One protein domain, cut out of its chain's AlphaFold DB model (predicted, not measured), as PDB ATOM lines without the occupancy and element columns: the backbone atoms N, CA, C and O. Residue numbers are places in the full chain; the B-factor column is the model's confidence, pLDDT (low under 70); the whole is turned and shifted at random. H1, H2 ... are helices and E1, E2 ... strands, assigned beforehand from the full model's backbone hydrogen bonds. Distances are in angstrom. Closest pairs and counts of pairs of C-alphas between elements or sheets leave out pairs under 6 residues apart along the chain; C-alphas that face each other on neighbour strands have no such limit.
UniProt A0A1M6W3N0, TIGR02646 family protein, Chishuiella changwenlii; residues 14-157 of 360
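This is residues 14 to 157 of the 360 residues of the protein "TIGR02646 family protein" of Chishuiella changwenlii (UniProt A0A1M6W3N0). Little regular structure: a small hairpin, E1 and E2, sits between H3 and H4 amid long loops, with H1 and H5 at the rim and residues 32 to 37 sticking out. The printed part has 144 residues, 57 in named elements, mostly helix, in the order H1 H2 H3 E1 E2 H4 H5. It is compact, with radius of gyration of the C-alphas 15.3 A and spans of 45 by 37 by 27 A.

E1, residues 81 to 85, and E2, 114 to 118, measure 12.8 and 12.9 A. H3 is 49 to 62, 20.1 A; H4 119 to 125; H2 35 to 38. H1, 18 to 32, 21.1 A, begins at C-alpha 18 (-17.128, 0.843, 24.336); H5, 142 to 148, ends at C-alpha 148 (-48.006, -3.073, 23.635).

Hairpin E1 and E2 is antiparallel at 140 degrees; N 82 and O 117, 2.8 A, are within hydrogen-bond range. Closest C-alphas are Leu 59 and Tyr 116, 5.7 A, for H3 and E2, and Asp 84 and Asn 122, 6.0 A, for E1 and H4. H1 and H2 are close but not clearly touching, Phe 30 to Lys 38 C-alphas 6.9 A. H5 is apart from the other named elements. Every O i to N i+4 pair is within hydrogen-bond range in H1, H4 and H5, 8 of 10 in H3; H2 is too short.

The farthest C-alphas, Ser 34 and Ala 77, are 45.1 A apart. The printed part has no cut; links H3 to E1, E1 to E2 and H4 to H5 are long. pLDDT is under 70 at residues 35 to 44 and 76 to 80.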
ATOM      1  N   VAL A  14     -20.811  -1.182  33.066       94.56
ATOM      2  CA  VAL A  14     -20.464  -1.999  31.899       94.56
ATOM      3  C   VAL A  14     -21.371  -1.744  30.688       94.56
ATOM      4  O   VAL A  14     -20.936  -1.915  29.553       94.56
ATOM      5  N   PHE A  15     -22.612  -1.283  30.884       94.31
ATOM      6  CA  PHE A  15     -23.508  -0.935  29.775       94.31
ATOM      7  C   PHE A  15     -23.103   0.345  29.032       94.31
ATOM      8  O   PHE A  15     -23.567   0.545  27.906       94.31
ATOM      9  N   TYR A  16     -22.239   1.175  29.624       94.50
ATOM     10  CA  TYR A  16     -21.625   2.347  28.993       94.50
ATOM     11  C   TYR A  16     -20.246   2.038  28.393       94.50
ATOM     12  O   TYR A  16     -19.570   2.940  27.898       94.50
ATOM     13  N   SER A  17     -19.796   0.779  28.439       94.38
ATOM     14  CA  SER A  17     -18.497   0.409  27.889       94.38
ATOM     15  C   SER A  17     -18.498   0.483  26.359       94.38
ATOM     16  O   SER A  17     -19.499   0.204  25.689       94.38
ATOM     17  N   LYS A  18     -17.329   0.794  25.790       93.38
ATOM     18  CA  LYS A  18     -17.128   0.843  24.336       93.38
ATOM     19  C   LYS A  18     -17.446  -0.501  23.674       93.38
ATOM     20  O   LYS A  18     -17.940  -0.541  22.552       93.38
ATOM     21  N   GLU A  19     -17.184  -1.612  24.360       91.25
ATOM     22  CA  GLU A  19     -17.496  -2.959  23.882       91.25
ATOM     23  C   GLU A  19     -19.004  -3.182  23.727       91.25
ATOM     24  O   GLU A  19     -19.429  -3.713  22.698       91.25
ATOM     25  N   VAL A  20     -19.813  -2.767  24.710       91.62
ATOM     26  CA  VAL A  20     -21.280  -2.865  24.631       91.62
ATOM     27  C   VAL A  20     -21.827  -1.926  23.559       91.62
ATOM     28  O   VAL A  20     -22.703  -2.327  22.794       91.62
ATOM     29  N   GLU A  21     -21.287  -0.712  23.440       92.75
ATOM     30  CA  GLU A  21     -21.676   0.239  22.392       92.75
ATOM     31  C   GLU A  21     -21.416  -0.320  20.981       92.75
ATOM     32  O   GLU A  21     -22.304  -0.310  20.128       92.75
ATOM     33  N   ILE A  22     -20.222  -0.878  20.740       90.19
ATOM     34  CA  ILE A  22     -19.877  -1.531  19.466       90.19
ATOM     35  C   ILE A  22     -20.812  -2.711  19.194       90.19
ATOM     36  O   ILE A  22     -21.232  -2.921  18.056       90.19
ATOM     37  N   ALA A  23     -21.143  -3.498  20.219       89.00
ATOM     38  CA  ALA A  23     -22.019  -4.648  20.056       89.00
ATOM     39  C   ALA A  23     -23.462  -4.247  19.704       89.00
ATOM     40  O   ALA A  23     -24.057  -4.871  18.825       89.00
ATOM     41  N   LYS A  24     -23.990  -3.174  20.311       90.38
ATOM     42  CA  LYS A  24     -25.286  -2.581  19.944       90.38
ATOM     43  C   LYS A  24     -25.290  -2.088  18.493       90.38
ATOM     44  O   LYS A  24     -26.179  -2.465  17.738       90.38
ATOM     45  N   LYS A  25     -24.250  -1.363  18.062       89.44
ATOM     46  CA  LYS A  25     -24.112  -0.897  16.666       89.44
ATOM     47  C   LYS A  25     -24.090  -2.048  15.657       89.44
ATOM     48  O   LYS A  25     -24.819  -2.022  14.674       89.44
ATOM     49  N   ARG A  26     -23.322  -3.110  15.928       87.00
ATOM     50  CA  ARG A  26     -23.287  -4.316  15.070       87.00
ATOM     51  C   ARG A  26     -24.646  -4.997  14.944       87.00
ATOM     52  O   ARG A  26     -24.937  -5.622  13.927       87.00
ATOM     53  N   LEU A  27     -25.446  -4.930  16.000       86.94
ATOM     54  CA  LEU A  27     -26.778  -5.504  16.032       86.94
ATOM     55  C   LEU A  27     -27.767  -4.663  15.220       86.94
ATOM     56  O   LEU A  27     -28.538  -5.220  14.445       86.94
ATOM     57  N   GLU A  28     -27.695  -3.338  15.325       86.38
ATOM     58  CA  GLU A  28     -28.444  -2.418  14.460       86.38
ATOM     59  C   GLU A  28     -28.086  -2.632  12.980       86.38
ATOM     60  O   GLU A  28     -28.973  -2.843  12.153       86.38
ATOM     61  N   GLU A  29     -26.793  -2.696  12.647       86.88
ATOM     62  CA  GLU A  29     -26.307  -3.004  11.292       86.88
ATOM     63  C   GLU A  29     -26.824  -4.356  10.777       86.88
ATOM     64  O   GLU A  29     -27.184  -4.482   9.606       86.88
ATOM     65  N   PHE A  30     -26.894  -5.373  11.646       85.56
ATOM     66  CA  PHE A  30     -27.466  -6.672  11.295       85.56
ATOM     67  C   PHE A  30     -28.928  -6.534  10.852       85.56
ATOM     68  O   PHE A  30     -29.291  -7.045   9.789       85.56
ATOM     69  N   TYR A  31     -29.752  -5.811  11.610       85.50
ATOM     70  CA  TYR A  31     -31.164  -5.629  11.271       85.50
ATOM     71  C   TYR A  31     -31.378  -4.793  10.003       85.50
ATOM     72  O   TYR A  31     -32.358  -5.031   9.292       85.50
ATOM     73  N   LEU A  32     -30.444  -3.896   9.673       84.81
ATOM     74  CA  LEU A  32     -30.445  -3.103   8.437       84.81
ATOM     75  C   LEU A  32     -29.916  -3.861   7.204       84.81
ATOM     76  O   LEU A  32     -30.073  -3.384   6.080       84.81
ATOM     77  N   SER A  33     -29.284  -5.025   7.380       81.31
ATOM     78  CA  SER A  33     -28.719  -5.810   6.272       81.31
ATOM     79  C   SER A  33     -29.778  -6.567   5.448       81.31
ATOM     80  O   SER A  33     -30.919  -6.744   5.876       81.31
ATOM     81  N   SER A  34     -29.410  -7.027   4.245       72.75
ATOM     82  CA  SER A  34     -30.294  -7.822   3.377       72.75
ATOM     83  C   SER A  34     -30.579  -9.226   3.938       72.75
ATOM     84  O   SER A  34     -29.724  -9.828   4.589       72.75
ATOM     85  N   GLU A  35     -31.756  -9.791   3.639       66.94
ATOM     86  CA  GLU A  35     -32.227 -11.083   4.188       66.94
ATOM     87  C   GLU A  35     -31.251 -12.254   3.972       66.94
ATOM     88  O   GLU A  35     -31.019 -13.056   4.881       66.94
ATOM     89  N   GLY A  36     -30.591 -12.320   2.810       59.47
ATOM     90  CA  GLY A  36     -29.590 -13.354   2.519       59.47
ATOM     91  C   GLY A  36     -28.411 -13.359   3.504       59.47
ATOM     92  O   GLY A  36     -27.927 -14.428   3.876       59.47
ATOM     93  N   ASN A  37     -28.000 -12.187   4.001       60.72
ATOM     94  CA  ASN A  37     -26.929 -12.053   4.994       60.72
ATOM     95  C   ASN A  37     -27.395 -12.375   6.422       60.72
ATOM     96  O   ASN A  37     -26.580 -12.796   7.251       60.72
ATOM     97  N   LYS A  38     -28.690 -12.201   6.715       64.75
ATOM     98  CA  LYS A  38     -29.268 -12.484   8.035       64.75
ATOM     99  C   LYS A  38     -29.341 -13.983   8.320       64.75
ATOM    100  O   LYS A  38     -28.906 -14.423   9.382       64.75
ATOM    101  N   SER A  39     -29.761 -14.771   7.327       58.34
ATOM    102  CA  SER A  39     -29.927 -16.233   7.430       58.34
ATOM    103  C   SER A  39     -28.651 -17.015   7.796       58.34
ATOM    104  O   SER A  39     -28.731 -18.136   8.298       58.34
ATOM    105  N   GLN A  40     -27.465 -16.433   7.581       56.66
ATOM    106  CA  GLN A  40     -26.170 -17.074   7.848       56.66
ATOM    107  C   GLN A  40     -25.609 -16.783   9.248       56.66
ATOM    108  O   GLN A  40     -24.612 -17.388   9.650       56.66
ATOM    109  N   ARG A  41     -26.207 -15.854  10.006       65.25
ATOM    110  CA  ARG A  41     -25.690 -15.430  11.314       65.25
ATOM    111  C   ARG A  41     -26.605 -15.916  12.429       65.25
ATOM    112  O   ARG A  41     -27.795 -15.632  12.442       65.25
ATOM    113  N   ARG A  42     -26.029 -16.614  13.412       64.31
ATOM    114  CA  ARG A  42     -26.705 -16.941  14.674       64.31
ATOM    115  C   ARG A  42     -26.177 -16.040  15.777       64.31
ATOM    116  O   ARG A  42     -24.980 -16.051  16.065       64.31
ATOM    117  N   PHE A  43     -27.065 -15.289  16.416       68.38
ATOM    118  CA  PHE A  43     -26.732 -14.543  17.621       68.38
ATOM    119  C   PHE A  43     -26.857 -15.465  18.839       68.38
ATOM    120  O   PHE A  43     -27.952 -15.718  19.329       68.38
ATOM    121  N   SER A  44     -25.746 -16.037  19.306       62.41
ATOM    122  CA  SER A  44     -25.776 -17.010  20.413       62.41
ATOM    123  C   SER A  44     -25.125 -16.515  21.702       62.41
ATOM    124  O   SER A  44     -25.399 -17.077  22.763       62.41
ATOM    125  N   ASN A  45     -24.314 -15.451  21.661       74.94
ATOM    126  CA  ASN A  45     -23.620 -14.976  22.855       74.94
ATOM    127  C   ASN A  45     -23.405 -13.445  22.885       74.94
ATOM    128  O   ASN A  45     -22.428 -12.959  22.313       74.94
ATOM    129  N   PRO A  46     -24.280 -12.672  23.561       78.69
ATOM    130  CA  PRO A  46     -24.166 -11.213  23.628       78.69
ATOM    131  C   PRO A  46     -22.970 -10.739  24.457       78.69
ATOM    132  O   PRO A  46     -22.468  -9.635  24.250       78.69
ATOM    133  N   PHE A  47     -22.510 -11.539  25.418       84.62
ATOM    134  CA  PHE A  47     -21.542 -11.087  26.405       84.62
ATOM    135  C   PHE A  47     -20.300 -11.963  26.390       84.62
ATOM    136  O   PHE A  47     -20.371 -13.187  26.479       84.62
ATOM    137  N   ASN A  48     -19.135 -11.322  26.357       87.25
ATOM    138  CA  ASN A  48     -17.914 -12.005  26.758       87.25
ATOM    139  C   ASN A  48     -17.940 -12.279  28.275       87.25
ATOM    140  O   ASN A  48     -18.739 -11.708  29.022       87.25
ATOM    141  N   VAL A  49     -17.035 -13.143  28.739       87.12
ATOM    142  CA  VAL A  49     -16.980 -13.587  30.143       87.12
ATOM    143  C   VAL A  49     -16.839 -12.414  31.126       87.12
ATOM    144  O   VAL A  49     -17.456 -12.437  32.190       87.12
ATOM    145  N   LYS A  50     -16.064 -11.378  30.772       89.62
ATOM    146  CA  LYS A  50     -15.841 -10.202  31.623       89.62
ATOM    147  C   LYS A  50     -17.134  -9.403  31.805       89.62
ATOM    148  O   LYS A  50     -17.562  -9.202  32.938       89.62
ATOM    149  N   ILE A  51     -17.792  -9.039  30.705       91.12
ATOM    150  CA  ILE A  51     -19.050  -8.277  30.736       91.12
ATOM    151  C   ILE A  51     -20.136  -9.072  31.464       91.12
ATOM    152  O   ILE A  51     -20.815  -8.543  32.340       91.12
ATOM    153  N   ALA A  52     -20.260 -10.371  31.175       91.31
ATOM    154  CA  ALA A  52     -21.227 -11.228  31.852       91.31
ATOM    155  C   ALA A  52     -21.016 -11.249  33.377       91.31
ATOM    156  O   ALA A  52     -21.979 -11.290  34.141       91.31
ATOM    157  N   LYS A  53     -19.763 -11.206  33.840       91.12
ATOM    158  CA  LYS A  53     -19.437 -11.152  35.268       91.12
ATOM    159  C   LYS A  53     -19.853  -9.816  35.896       91.12
ATOM    160  O   LYS A  53     -20.474  -9.832  36.955       91.12
ATOM    161  N   GLU A  54     -19.572  -8.697  35.230       93.38
ATOM    162  CA  GLU A  54     -19.944  -7.346  35.687       93.38
ATOM    163  C   GLU A  54     -21.465  -7.128  35.733       93.38
ATOM    164  O   GLU A  54     -21.955  -6.453  36.630       93.38
ATOM    165  N   ILE A  55     -22.228  -7.771  34.844       94.31
ATOM    166  CA  ILE A  55     -23.703  -7.774  34.879       94.31
ATOM    167  C   ILE A  55     -24.232  -8.686  35.999       94.31
ATOM    168  O   ILE A  55     -25.223  -8.374  36.658       94.31
ATOM    169  N   LYS A  56     -23.589  -9.837  36.228       92.88
ATOM    170  CA  LYS A  56     -24.082 -10.851  37.172       92.88
ATOM    171  C   LYS A  56     -24.014 -10.397  38.632       92.88
ATOM    172  O   LYS A  56     -24.882 -10.795  39.401       92.88
ATOM    173  N   TYR A  57     -23.014  -9.605  39.027       91.56
ATOM    174  CA  TYR A  57     -22.896  -9.102  40.405       91.56
ATOM    175  C   TYR A  57     -24.112  -8.282  40.870       91.56
ATOM    176  O   TYR A  57     -24.774  -8.728  41.803       91.56
ATOM    177  N   PRO A  58     -24.495  -7.178  40.204       94.88
ATOM    178  CA  PRO A  58     -25.660  -6.398  40.616       94.88
ATOM    179  C   PRO A  58     -26.963  -7.205  40.547       94.88
ATOM    180  O   PRO A  58     -27.842  -7.019  41.381       94.88
ATOM    181  N   LEU A  59     -27.100  -8.157  39.613       95.50
ATOM    182  CA  LEU A  59     -28.280  -9.030  39.590       95.50
ATOM    183  C   LEU A  59     -28.324 -10.008  40.772       95.50
ATOM    184  O   LEU A  59     -29.406 -10.296  41.277       95.50
ATOM    185  N   LYS A  60     -27.178 -10.519  41.240       93.81
ATOM    186  CA  LYS A  60     -27.132 -11.333  42.467       93.81
ATOM    187  C   LYS A  60     -27.661 -10.543  43.660       93.81
ATOM    188  O   LYS A  60     -28.457 -11.085  44.421       93.81
ATOM    189  N   ASP A  61     -27.265  -9.279  43.775       92.75
ATOM    190  CA  ASP A  61     -27.692  -8.402  44.867       92.75
ATOM    191  C   ASP A  61     -29.175  -8.029  44.757       92.75
ATOM    192  O   ASP A  61     -29.874  -7.993  45.777       92.75
ATOM    193  N   LEU A  62     -29.657  -7.810  43.526       95.69
ATOM    194  CA  LEU A  62     -31.062  -7.535  43.220       95.69
ATOM    195  C   LEU A  62     -31.964  -8.703  43.629       95.69
ATOM    196  O   LEU A  62     -32.961  -8.515  44.317       95.69
ATOM    197  N   PHE A  63     -31.589  -9.920  43.234       95.56
ATOM    198  CA  PHE A  63     -32.375 -11.129  43.480       95.56
ATOM    199  C   PHE A  63     -31.992 -11.854  44.782       95.56
ATOM    200  O   PHE A  63     -32.452 -12.973  45.018       95.56
ATOM    201  N   LYS A  64     -31.150 -11.250  45.634       94.81
ATOM    202  CA  LYS A  64     -30.675 -11.819  46.913       94.81
ATOM    203  C   LYS A  64     -30.151 -13.247  46.777       94.81
ATOM    204  O   LYS A  64     -30.515 -14.138  47.534       94.81
ATOM    205  N   HIS A  65     -29.322 -13.466  45.758       94.25
ATOM    206  CA  HIS A  65     -28.752 -14.766  45.397       94.25
ATOM    207  C   HIS A  65     -29.780 -15.859  45.061       94.25
ATOM    208  O   HIS A  65     -29.424 -17.035  45.015       94.25
ATOM    209  N   LYS A  66     -31.037 -15.509  44.776       95.81
ATOM    210  CA  LYS A  66     -32.082 -16.458  44.382       95.81
ATOM    211  C   LYS A  66     -32.324 -16.420  42.882       95.81
ATOM    212  O   LYS A  66     -32.055 -15.433  42.206       95.81
ATOM    213  N   CYS A  67     -32.870 -17.508  42.359       97.56
ATOM    214  CA  CYS A  67     -33.423 -17.525  41.012       97.56
ATOM    215  C   CYS A  67     -34.619 -16.567  40.930       97.56
ATOM    216  O   CYS A  67     -35.564 -16.717  41.703       97.56
ATOM    217  N   ALA A  68     -34.616 -15.662  39.949       97.81
ATOM    218  CA  ALA A  68     -35.708 -14.723  39.682       97.81
ATOM    219  C   ALA A  68     -37.074 -15.410  39.504       97.81
ATOM    220  O   ALA A  68     -38.110 -14.819  39.786       97.81
ATOM    221  N   TYR A  69     -37.074 -16.670  39.062       98.38
ATOM    222  CA  TYR A  69     -38.292 -17.409  38.751       98.38
ATOM    223  C   TYR A  69     -38.755 -18.335  39.878       98.38
ATOM    224  O   TYR A  69     -39.852 -18.183  40.413       98.38
ATOM    225  N   CYS A  70     -37.928 -19.326  40.231       98.25
ATOM    226  CA  CYS A  70     -38.301 -20.364  41.197       98.25
ATOM    227  C   CYS A  70     -37.889 -20.042  42.634       98.25
ATOM    228  O   CYS A  70     -38.178 -20.832  43.524       98.25
ATOM    229  N   GLU A  71     -37.195 -18.922  42.861       98.06
ATOM    230  CA  GLU A  71     -36.748 -18.446  44.177       98.06
ATOM    231  C   GLU A  71     -35.796 -19.381  44.939       98.06
ATOM    232  O   GLU A  71     -35.463 -19.115  46.096       98.06
ATOM    233  N   SER A  72     -35.329 -20.457  44.302       96.62
ATOM    234  CA  SER A  72     -34.286 -21.318  44.851       96.62
ATOM    235  C   SER A  72     -33.002 -20.519  45.042       96.62
ATOM    236  O   SER A  72     -32.623 -19.735  44.167       96.62
ATOM    237  N   LEU A  73     -32.318 -20.759  46.159       95.00
ATOM    238  CA  LEU A  73     -30.995 -20.202  46.408       95.00
ATOM    239  C   LEU A  73     -30.017 -20.709  45.344       95.00
ATOM    240  O   LEU A  73     -29.941 -21.906  45.065       95.00
ATOM    241  N   ILE A  74     -29.248 -19.797  44.767       93.00
ATOM    242  CA  ILE A  74     -28.158 -20.107  43.851       93.00
ATOM    243  C   ILE A  74     -26.863 -19.900  44.627       93.00
ATOM    244  O   ILE A  74     -26.472 -18.772  44.928       93.00
ATOM    245  N   HIS A  75     -26.201 -21.006  44.969       80.25
ATOM    246  CA  HIS A  75     -25.019 -20.962  45.823       80.25
ATOM    247  C   HIS A  75     -23.936 -20.018  45.263       80.25
ATOM    248  O   HIS A  75     -23.512 -20.184  44.114       80.25
ATOM    249  N   PRO A  76     -23.430 -19.064  46.075       68.00
ATOM    250  CA  PRO A  76     -22.439 -18.079  45.636       68.00
ATOM    251  C   PRO A  76     -21.142 -18.687  45.091       68.00
ATOM    252  O   PRO A  76     -20.511 -18.088  44.219       68.00
ATOM    253  N   ALA A  77     -20.774 -19.871  45.592       62.16
ATOM    254  CA  ALA A  77     -19.550 -20.595  45.255       62.16
ATOM    255  C   ALA A  77     -19.586 -21.293  43.883       62.16
ATOM    256  O   ALA A  77     -18.560 -21.796  43.431       62.16
ATOM    257  N   ALA A  78     -20.734 -21.322  43.199       45.97
ATOM    258  CA  ALA A  78     -20.867 -22.020  41.931       45.97
ATOM    259  C   ALA A  78     -21.024 -21.049  40.753       45.97
ATOM    260  O   ALA A  78     -21.753 -20.056  40.808       45.97
ATOM    261  N   ALA A  79     -20.451 -21.429  39.613       53.97
ATOM    262  CA  ALA A  79     -20.807 -20.920  38.288       53.97
ATOM    263  C   ALA A  79     -22.271 -21.254  37.879       53.97
ATOM    264  O   ALA A  79     -22.586 -21.288  36.696       53.97
ATOM    265  N   ALA A  80     -23.161 -21.522  38.845       67.81
ATOM    266  CA  ALA A  80     -24.469 -22.153  38.666       67.81
ATOM    267  C   ALA A  80     -25.623 -21.190  38.350       67.81
ATOM    268  O   ALA A  80     -26.705 -21.631  37.974       67.81
ATOM    269  N   GLY A  81     -25.428 -19.885  38.543       82.75
ATOM    270  CA  GLY A  81     -26.425 -18.894  38.142       82.75
ATOM    271  C   GLY A  81     -26.149 -18.399  36.736       82.75
ATOM    272  O   GLY A  81     -25.007 -18.043  36.445       82.75
ATOM    273  N   ASP A  82     -27.178 -18.312  35.908       91.31
ATOM    274  CA  ASP A  82     -27.098 -17.841  34.531       91.31
ATOM    275  C   ASP A  82     -27.622 -16.410  34.391       91.31
ATOM    276  O   ASP A  82     -28.367 -15.907  35.233       91.31
ATOM    277  N   LEU A  83     -27.192 -15.756  33.310       94.56
ATOM    278  CA  LEU A  83     -27.849 -14.559  32.796       94.56
ATOM    279  C   LEU A  83     -28.902 -15.019  31.793       94.56
ATOM    280  O   LEU A  83     -28.565 -15.393  30.664       94.56
ATOM    281  N   ASP A  84     -30.154 -15.024  32.228       95.75
ATOM    282  CA  ASP A  84     -31.279 -15.273  31.336       95.75
ATOM    283  C   ASP A  84     -31.788 -13.959  30.744       95.75
ATOM    284  O   ASP A  84     -31.689 -12.900  31.367       95.75
ATOM    285  N   HIS A  85     -32.320 -14.045  29.531       96.69
ATOM    286  CA  HIS A  85     -32.989 -12.948  28.856       96.69
ATOM    287  C   HIS A  85     -34.491 -13.221  28.868       96.69
ATOM    288  O   HIS A  85     -34.926 -14.212  28.278       96.69
ATOM    289  N   PHE A  86     -35.285 -12.361  29.513       97.50
ATOM    290  CA  PHE A  86     -36.733 -12.564  29.618       97.50
ATOM    291  C   PHE A  86     -37.365 -12.676  28.226       97.50
ATOM    292  O   PHE A  86     -37.943 -13.710  27.894       97.50
ATOM    293  N   ARG A  87     -37.106 -11.696  27.360       96.38
ATOM    294  CA  ARG A  87     -37.265 -11.808  25.907       96.38
ATOM    295  C   ARG A  87     -36.015 -12.451  25.303       96.38
ATOM    296  O   ARG A  87     -34.932 -11.875  25.434       96.38
ATOM    297  N   PRO A  88     -36.124 -13.633  24.679       94.31
ATOM    298  CA  PRO A  88     -34.985 -14.484  24.360       94.31
ATOM    299  C   PRO A  88     -34.096 -13.910  23.254       94.31
ATOM    300  O   PRO A  88     -34.559 -13.389  22.248       94.31
ATOM    301  N   LYS A  89     -32.785 -14.096  23.415       89.06
ATOM    302  CA  LYS A  89     -31.751 -13.671  22.454       89.06
ATOM    303  C   LYS A  89     -31.536 -14.620  21.268       89.06
ATOM    304  O   LYS A  89     -30.834 -14.261  20.337       89.06
ATOM    305  N   GLY A  90     -32.061 -15.845  21.333       84.44
ATOM    306  CA  GLY A  90     -31.803 -16.920  20.362       84.44
ATOM    307  C   GLY A  90     -32.959 -17.173  19.395       84.44
ATOM    308  O   GLY A  90     -33.084 -18.284  18.888       84.44
ATOM    309  N   GLY A  91     -33.827 -16.177  19.207       86.75
ATOM    310  CA  GLY A  91     -35.141 -16.339  18.591       86.75
ATOM    311  C   GLY A  91     -36.226 -16.630  19.627       86.75
ATOM    312  O   GLY A  91     -35.935 -16.980  20.774       86.75
ATOM    313  N   ALA A  92     -37.478 -16.445  19.222       91.94
ATOM    314  CA  ALA A  92     -38.641 -16.519  20.092       91.94
ATOM    315  C   ALA A  92     -39.646 -17.553  19.591       91.94
ATOM    316  O   ALA A  92     -40.096 -17.483  18.449       91.94
ATOM    317  N   ARG A  93     -39.996 -18.486  20.470       91.25
ATOM    318  CA  ARG A  93     -40.986 -19.539  20.247       91.25
ATOM    319  C   ARG A  93     -42.289 -19.179  20.958       91.25
ATOM    320  O   ARG A  93     -42.235 -18.834  22.142       91.25
ATOM    321  N   GLY A  94     -43.427 -19.199  20.271       90.00
ATOM    322  CA  GLY A  94     -44.742 -19.080  20.916       90.00
ATOM    323  C   GLY A  94     -45.331 -20.446  21.248       90.00
ATOM    324  O   GLY A  94     -44.558 -21.369  21.469       90.00
ATOM    325  N   LEU A  95     -46.653 -20.557  21.415       83.94
ATOM    326  CA  LEU A  95     -47.293 -21.795  21.905       83.94
ATOM    327  C   LEU A  95     -47.480 -22.851  20.815       83.94
ATOM    328  O   LEU A  95     -47.451 -24.036  21.133       83.94
ATOM    329  N   GLU A  96     -47.649 -22.421  19.567       78.88
ATOM    330  CA  GLU A  96     -47.951 -23.299  18.437       78.88
ATOM    331  C   GLU A  96     -46.688 -23.508  17.578       78.88
ATOM    332  O   GLU A  96     -45.570 -23.639  18.089       78.88
ATOM    333  N   THR A  97     -46.837 -23.510  16.253       70.44
ATOM    334  CA  THR A  97     -45.732 -23.611  15.291       70.44
ATOM    335  C   THR A  97     -45.021 -22.270  15.054       70.44
ATOM    336  O   THR A  97     -44.167 -22.174  14.169       70.44
ATOM    337  N   ASP A  98     -45.346 -21.209  15.808       79.56
ATOM    338  CA  ASP A  98     -44.711 -19.903  15.638       79.56
ATOM    339  C   ASP A  98     -43.296 -19.891  16.233       79.56
ATOM    340  O   ASP A  98     -43.063 -19.951  17.445       79.56
ATOM    341  N   PHE A  99     -42.314 -19.770  15.348       84.94
ATOM    342  CA  PHE A  99     -40.942 -19.478  15.723       84.94
ATOM    343  C   PHE A  99     -40.423 -18.303  14.914       84.94
ATOM    344  O   PHE A  99     -40.398 -18.329  13.685       84.94
ATOM    345  N   SER A 100     -39.957 -17.276  15.614       87.31
ATOM    346  CA  SER A 100     -39.279 -16.155  14.990       87.31
ATOM    347  C   SER A 100     -37.796 -16.159  15.329       87.31
ATOM    348  O   SER A 100     -37.401 -15.764  16.429       87.31
ATOM    349  N   ASN A 101     -36.974 -16.468  14.328       83.69
ATOM    350  CA  ASN A 101     -35.514 -16.446  14.418       83.69
ATOM    351  C   ASN A 101     -34.960 -15.106  14.922       83.69
ATOM    352  O   ASN A 101     -34.092 -15.097  15.786       83.69
ATOM    353  N   GLU A 102     -35.468 -13.985  14.405       83.94
ATOM    354  CA  GLU A 102     -34.838 -12.665  14.570       83.94
ATOM    355  C   GLU A 102     -35.435 -11.818  15.701       83.94
ATOM    356  O   GLU A 102     -35.009 -10.683  15.921       83.94
ATOM    357  N   HIS A 103     -36.439 -12.325  16.421       89.81
ATOM    358  CA  HIS A 103     -37.125 -11.515  17.423       89.81
ATOM    359  C   HIS A 103     -36.283 -11.352  18.695       89.81
ATOM    360  O   HIS A 103     -35.643 -12.285  19.177       89.81
ATOM    361  N   TYR A 104     -36.325 -10.128  19.219       93.12
ATOM    362  CA  TYR A 104     -35.727  -9.629  20.456       93.12
ATOM    363  C   TYR A 104     -34.206  -9.606  20.563       93.12
ATOM    364  O   TYR A 104     -33.706  -9.256  21.636       93.12
ATOM    365  N   TRP A 105     -33.435  -9.885  19.502       91.12
ATOM    366  CA  TRP A 105     -31.978  -9.801  19.650       91.12
ATOM    367  C   TRP A 105     -31.566  -8.385  20.057       91.12
ATOM    368  O   TRP A 105     -30.712  -8.263  20.934       91.12
ATOM    369  N   TRP A 106     -32.242  -7.340  19.553       91.56
ATOM    370  CA  TRP A 106     -32.032  -5.927  19.936       91.56
ATOM    371  C   TRP A 106     -32.182  -5.641  21.438       91.56
ATOM    372  O   TRP A 106     -31.597  -4.684  21.941       91.56
ATOM    373  N   LEU A 107     -32.874  -6.506  22.184       94.00
ATOM    374  CA  LEU A 107     -33.030  -6.417  23.639       94.00
ATOM    375  C   LEU A 107     -31.970  -7.219  24.412       94.00
ATOM    376  O   LEU A 107     -32.038  -7.324  25.637       94.00
ATOM    377  N   SER A 108     -30.966  -7.786  23.740       92.44
ATOM    378  CA  SER A 108     -29.909  -8.573  24.396       92.44
ATOM    379  C   SER A 108     -29.009  -7.736  25.305       92.44
ATOM    380  O   SER A 108     -28.431  -8.273  26.250       92.44
ATOM    381  N   TYR A 109     -28.906  -6.433  25.029       93.19
ATOM    382  CA  TYR A 109     -28.146  -5.449  25.809       93.19
ATOM    383  C   TYR A 109     -29.055  -4.481  26.583       93.19
ATOM    384  O   TYR A 109     -28.602  -3.418  27.007       93.19
ATOM    385  N   GLU A 110     -30.334  -4.823  26.748       95.12
ATOM    386  CA  GLU A 110     -31.265  -4.091  27.605       95.12
ATOM    387  C   GLU A 110     -31.198  -4.682  29.014       95.12
ATOM    388  O   GLU A 110     -31.552  -5.840  29.230       95.12
ATOM    389  N   TRP A 111     -30.735  -3.887  29.982       95.81
ATOM    390  CA  TRP A 111     -30.614  -4.296  31.383       95.81
ATOM    391  C   TRP A 111     -31.930  -4.844  31.923       95.81
ATOM    392  O   TRP A 111     -31.925  -5.873  32.595       95.81
ATOM    393  N   ARG A 112     -33.053  -4.206  31.575       96.38
ATOM    394  CA  ARG A 112     -34.417  -4.610  31.958       96.38
ATOM    395  C   ARG A 112     -34.905  -5.906  31.342       96.38
ATOM    396  O   ARG A 112     -35.969  -6.384  31.706       96.38
ATOM    397  N   ASN A 113     -34.121  -6.491  30.451       97.31
ATOM    398  CA  ASN A 113     -34.395  -7.786  29.867       97.31
ATOM    399  C   ASN A 113     -33.519  -8.904  30.461       97.31
ATOM    400  O   ASN A 113     -33.659 -10.043  30.033       97.31
ATOM    401  N   ILE A 114     -32.613  -8.617  31.410       97.38
ATOM    402  CA  ILE A 114     -31.623  -9.584  31.920       97.38
ATOM    403  C   ILE A 114     -31.902  -9.937  33.384       97.38
ATOM    404  O   ILE A 114     -32.033  -9.056  34.235       97.38
ATOM    405  N   TYR A 115     -31.942 -11.239  33.677       97.69
ATOM    406  CA  TYR A 115     -32.358 -11.799  34.964       97.69
ATOM    407  C   TYR A 115     -31.323 -12.784  35.504       97.69
ATOM    408  O   TYR A 115     -30.673 -13.512  34.748       97.69
ATOM    409  N   TYR A 116     -31.203 -12.839  36.834       96.81
ATOM    410  CA  TYR A 116     -30.437 -13.885  37.507       96.81
ATOM    411  C   TYR A 116     -31.313 -15.116  37.697       96.81
ATOM    412  O   TYR A 116     -32.278 -15.094  38.458       96.81
ATOM    413  N   SER A 117     -30.996 -16.198  36.999       96.31
ATOM    414  CA  SER A 117     -31.791 -17.426  37.046       96.31
ATOM    415  C   SER A 117     -30.917 -18.639  37.341       96.31
ATOM    416  O   SER A 117     -29.703 -18.630  37.134       96.31
ATOM    417  N   CYS A 118     -31.523 -19.705  37.863       95.69
ATOM    418  CA  CYS A 118     -30.840 -20.988  37.954       95.69
ATOM    419  C   CYS A 118     -30.804 -21.653  36.572       95.69
ATOM    420  O   CYS A 118     -31.720 -21.474  35.762       95.69
ATOM    421  N   GLN A 119     -29.788 -22.483  36.338       93.62
ATOM    422  CA  GLN A 119     -29.614 -23.216  35.077       93.62
ATOM    423  C   GLN A 119     -30.862 -23.988  34.637       93.62
ATOM    424  O   GLN A 119     -31.150 -24.063  33.447       93.62
ATOM    425  N   MET A 120     -31.620 -24.559  35.578       94.62
ATOM    426  CA  MET A 120     -32.830 -25.317  35.251       94.62
ATOM    427  C   MET A 120     -33.935 -24.427  34.699       94.62
ATOM    428  O   MET A 120     -34.459 -24.725  33.632       94.62
ATOM    429  N   CYS A 121     -34.264 -23.315  35.364       96.94
ATOM    430  CA  CYS A 121     -35.290 -22.411  34.845       96.94
ATOM    431  C   CYS A 121     -34.868 -21.788  33.510       96.94
ATOM    432  O   CYS A 121     -35.687 -21.728  32.600       96.94
ATOM    433  N   ASN A 122     -33.595 -21.406  33.366       95.62
ATOM    434  CA  ASN A 122     -33.058 -20.905  32.100       95.62
ATOM    435  C   ASN A 122     -33.171 -21.952  30.975       95.62
ATOM    436  O   ASN A 122     -33.618 -21.644  29.875       95.62
ATOM    437  N   ARG A 123     -32.833 -23.217  31.259       93.62
ATOM    438  CA  ARG A 123     -32.933 -24.323  30.295       93.62
ATOM    439  C   ARG A 123     -34.374 -24.627  29.899       93.62
ATOM    440  O   ARG A 123     -34.629 -24.822  28.717       93.62
ATOM    441  N   TYR A 124     -35.288 -24.693  30.864       94.94
ATOM    442  CA  TYR A 124     -36.699 -24.954  30.586       94.94
ATOM    443  C   TYR A 124     -37.338 -23.809  29.796       94.94
ATOM    444  O   TYR A 124     -38.036 -24.060  28.816       94.94
ATOM    445  N   LYS A 125     -37.026 -22.557  30.158       95.81
ATOM    446  CA  LYS A 125     -37.477 -21.378  29.416       95.81
ATOM    447  C   LYS A 125     -36.906 -21.349  28.002       95.81
ATOM    448  O   LYS A 125     -37.662 -21.210  27.051       95.81
ATOM    449  N   SER A 126     -35.591 -21.501  27.846       93.69
ATOM    450  CA  SER A 126     -34.913 -21.477  26.547       93.69
ATOM    451  C   SER A 126     -35.385 -20.282  25.690       93.69
ATOM    452  O   SER A 126     -35.332 -19.131  26.128       93.69
ATOM    453  N   THR A 127     -35.875 -20.547  24.480       93.38
ATOM    454  CA  THR A 127     -36.455 -19.574  23.550       93.38
ATOM    455  C   THR A 127     -37.972 -19.430  23.670       93.38
ATOM    456  O   THR A 127     -38.556 -18.661  22.907       93.38
ATOM    457  N   TRP A 128     -38.631 -20.125  24.606       94.38
ATOM    458  CA  TRP A 128     -40.061 -19.953  24.836       94.38
ATOM    459  C   TRP A 128     -40.349 -18.534  25.317       94.38
ATOM    460  O   TRP A 128     -39.869 -18.083  26.360       94.38
ATOM    461  N   PHE A 129     -41.147 -17.833  24.524       96.00
ATOM    462  CA  PHE A 129     -41.668 -16.517  24.836       96.00
ATOM    463  C   PHE A 129     -43.002 -16.314  24.116       96.00
ATOM    464  O   PHE A 129     -43.054 -15.626  23.093       96.00
ATOM    465  N   PRO A 130     -44.084 -16.951  24.579       94.56
ATOM    466  CA  PRO A 130     -45.372 -16.792  23.932       94.56
ATOM    467  C   PRO A 130     -45.994 -15.428  24.222       94.56
ATOM    468  O   PRO A 130     -45.803 -14.855  25.297       94.56
ATOM    469  N   VAL A 131     -46.731 -14.911  23.245       94.06
ATOM    470  CA  VAL A 131     -47.394 -13.604  23.282       94.06
ATOM    471  C   VAL A 131     -48.844 -13.808  22.857       94.06
ATOM    472  O   VAL A 131     -49.106 -14.545  21.912       94.06
ATOM    473  N   GLU A 132     -49.788 -13.170  23.545       91.50
ATOM    474  CA  GLU A 132     -51.178 -13.125  23.096       91.50
ATOM    475  C   GLU A 132     -51.308 -12.143  21.921       91.50
ATOM    476  O   GLU A 132     -51.047 -10.945  22.059       91.50
ATOM    477  N   GLY A 133     -51.731 -12.648  20.760       89.75
ATOM    478  CA  GLY A 133     -51.822 -11.869  19.528       89.75
ATOM    479  C   GLY A 133     -50.488 -11.825  18.784       89.75
ATOM    480  O   GLY A 133     -49.904 -12.861  18.492       89.75
ATOM    481  N   HIS A 134     -50.020 -10.625  18.445       89.81
ATOM    482  CA  HIS A 134     -48.812 -10.443  17.639       89.81
ATOM    483  C   HIS A 134     -47.644  -9.959  18.494       89.81
ATOM    484  O   HIS A 134     -47.818  -9.151  19.411       89.81
ATOM    485  N   ARG A 135     -46.440 -10.425  18.154       93.12
ATOM    486  CA  ARG A 135     -45.194  -9.884  18.707       93.12
ATOM    487  C   ARG A 135     -45.029  -8.426  18.300       93.12
ATOM    488  O   ARG A 135     -45.539  -7.995  17.263       93.12
ATOM    489  N   ILE A 136     -44.300  -7.674  19.116       94.94
ATOM    490  CA  ILE A 136     -43.957  -6.296  18.771       94.94
ATOM    491  C   ILE A 136     -43.110  -6.248  17.492       94.94
ATOM    492  O   ILE A 136     -42.350  -7.169  17.202       94.94
ATOM    493  N   ASN A 137     -43.190  -5.140  16.757       93.06
ATOM    494  CA  ASN A 137     -42.324  -4.912  15.606       93.06
ATOM    495  C   ASN A 137     -40.836  -4.991  15.990       93.06
ATOM    496  O   ASN A 137     -40.412  -4.526  17.052       93.06
ATOM    497  N   ILE A 138     -40.036  -5.548  15.081       91.19
ATOM    498  CA  ILE A 138     -38.582  -5.634  15.224       91.19
ATOM    499  C   ILE A 138     -37.991  -4.229  15.436       91.19
ATOM    500  O   ILE A 138     -38.417  -3.273  14.793       91.19
ATOM    501  N   LEU A 139     -37.008  -4.123  16.340       91.88
ATOM    502  CA  LEU A 139     -36.369  -2.871  16.785       91.88
ATOM    503  C   LEU A 139     -37.260  -1.907  17.588       91.88
ATOM    504  O   LEU A 139     -36.820  -0.794  17.884       91.88
ATOM    505  N   ALA A 140     -38.468  -2.305  17.998       94.19
ATOM    506  CA  ALA A 140     -39.273  -1.463  18.876       94.19
ATOM    507  C   ALA A 140     -38.529  -1.149  20.194       94.19
ATOM    508  O   ALA A 140     -37.908  -2.048  20.783       94.19
ATOM    509  N   PRO A 141     -38.597   0.100  20.696       94.19
ATOM    510  CA  PRO A 141     -38.035   0.459  21.992       94.19
ATOM    511  C   PRO A 141     -38.584  -0.425  23.116       94.19
ATOM    512  O   PRO A 141     -39.727  -0.885  23.060       94.19
ATOM    513  N   TYR A 142     -37.791  -0.633  24.171       94.56
ATOM    514  CA  TYR A 142     -38.201  -1.485  25.292       94.56
ATOM    515  C   TYR A 142     -39.520  -1.024  25.932       94.56
ATOM    516  O   TYR A 142     -40.388  -1.853  26.179       94.56
ATOM    517  N   GLU A 143     -39.709   0.286  26.126       95.38
ATOM    518  CA  GLU A 143     -40.934   0.828  26.739       95.38
ATOM    519  C   GLU A 143     -42.180   0.560  25.900       95.38
ATOM    520  O   GLU A 143     -43.228   0.171  26.411       95.38
ATOM    521  N   GLU A 144     -42.062   0.723  24.585       95.94
ATOM    522  CA  GLU A 144     -43.146   0.390  23.669       95.94
ATOM    523  C   GLU A 144     -43.425  -1.116  23.685       95.94
ATOM    524  O   GLU A 144     -44.583  -1.538  23.685       95.94
ATOM    525  N   THR A 145     -42.361  -1.918  23.753       95.00
ATOM    526  CA  THR A 145     -42.444  -3.376  23.802       95.00
ATOM    527  C   THR A 145     -43.212  -3.846  25.034       95.00
ATOM    528  O   THR A 145     -44.150  -4.621  24.886       95.00
ATOM    529  N   ILE A 146     -42.876  -3.374  26.240       94.00
ATOM    530  CA  ILE A 146     -43.587  -3.789  27.464       94.00
ATOM    531  C   ILE A 146     -45.039  -3.306  27.498       94.00
ATOM    532  O   ILE A 146     -45.884  -3.978  28.079       94.00
ATOM    533  N   PHE A 147     -45.332  -2.160  26.878       93.62
ATOM    534  CA  PHE A 147     -46.662  -1.561  26.914       93.62
ATOM    535  C   PHE A 147     -47.630  -2.217  25.923       93.62
ATOM    536  O   PHE A 147     -48.806  -2.399  26.232       93.62
ATOM    537  N   LYS A 148     -47.154  -2.554  24.717       95.19
ATOM    538  CA  LYS A 148     -48.006  -3.073  23.635       95.19
ATOM    539  C   LYS A 148     -48.039  -4.596  23.561       95.19
ATOM    540  O   LYS A 148     -49.053  -5.159  23.156       95.19
ATOM    541  N   GLU A 149     -46.940  -5.264  23.900       94.88
ATOM    542  CA  GLU A 149     -46.825  -6.714  23.759       94.88
ATOM    543  C   GLU A 149     -47.403  -7.442  24.973       94.88
ATOM    544  O   GLU A 149     -46.943  -7.282  26.104       94.88
ATOM    545  N   LYS A 150     -48.379  -8.316  24.736       95.19
ATOM    546  CA  LYS A 150     -49.012  -9.115  25.787       95.19
ATOM    547  C   LYS A 150     -48.268 -10.431  26.008       95.19
ATOM    548  O   LYS A 150     -48.720 -11.489  25.577       95.19
ATOM    549  N   ALA A 151     -47.105 -10.374  26.652       96.44
ATOM    550  CA  ALA A 151     -46.346 -11.579  26.995       96.44
ATOM    551  C   ALA A 151     -47.172 -12.531  27.884       96.44
ATOM    552  O   ALA A 151     -47.870 -12.084  28.793       96.44
ATOM    553  N   LEU A 152     -47.065 -13.843  27.650       96.50
ATOM    554  CA  LEU A 152     -47.733 -14.892  28.438       96.50
ATOM    555  C   LEU A 152     -46.827 -15.515  29.513       96.50
ATOM    556  O   LEU A 152     -47.240 -16.439  30.206       96.50
ATOM    557  N   LEU A 153     -45.612 -14.997  29.689       97.81
ATOM    558  CA  LEU A 153     -44.769 -15.290  30.848       97.81
ATOM    559  C   LEU A 153     -44.886 -14.168  31.883       97.81
ATOM    560  O   LEU A 153     -44.980 -13.000  31.510       97.81
ATOM    561  N   ILE A 154     -44.855 -14.525  33.168       98.62
ATOM    562  CA  ILE A 154     -44.734 -13.564  34.269       98.62
ATOM    563  C   ILE A 154     -43.310 -13.015  34.278       98.62
ATOM    564  O   ILE A 154     -42.342 -13.765  34.439       98.62
ATOM    565  N   ASP A 155     -43.194 -11.701  34.141       98.31
ATOM    566  CA  ASP A 155     -41.961 -10.963  34.370       98.31
ATOM    567  C   ASP A 155     -41.880 -10.552  35.852       98.31
ATOM    568  O   ASP A 155     -42.614  -9.654  36.263       98.31
ATOM    569  N   PRO A 156     -40.981 -11.124  36.676       97.56
ATOM    570  CA  PRO A 156     -40.932 -10.820  38.107       97.56
ATOM    571  C   PRO A 156     -40.542  -9.367  38.428       97.56
ATOM    572  O   PRO A 156     -40.581  -8.984  39.594       97.56
ATOM    573  N   CYS A 157     -40.158  -8.550  37.444       97.00
ATOM    574  CA  CYS A 157     -39.874  -7.129  37.641       97.00
ATOM    575  C   CYS A 157     -40.922  -6.179  37.047       97.00
ATOM    576  O   CYS A 157     -40.858  -4.981  37.329       97.00
TER     577      CYS A 157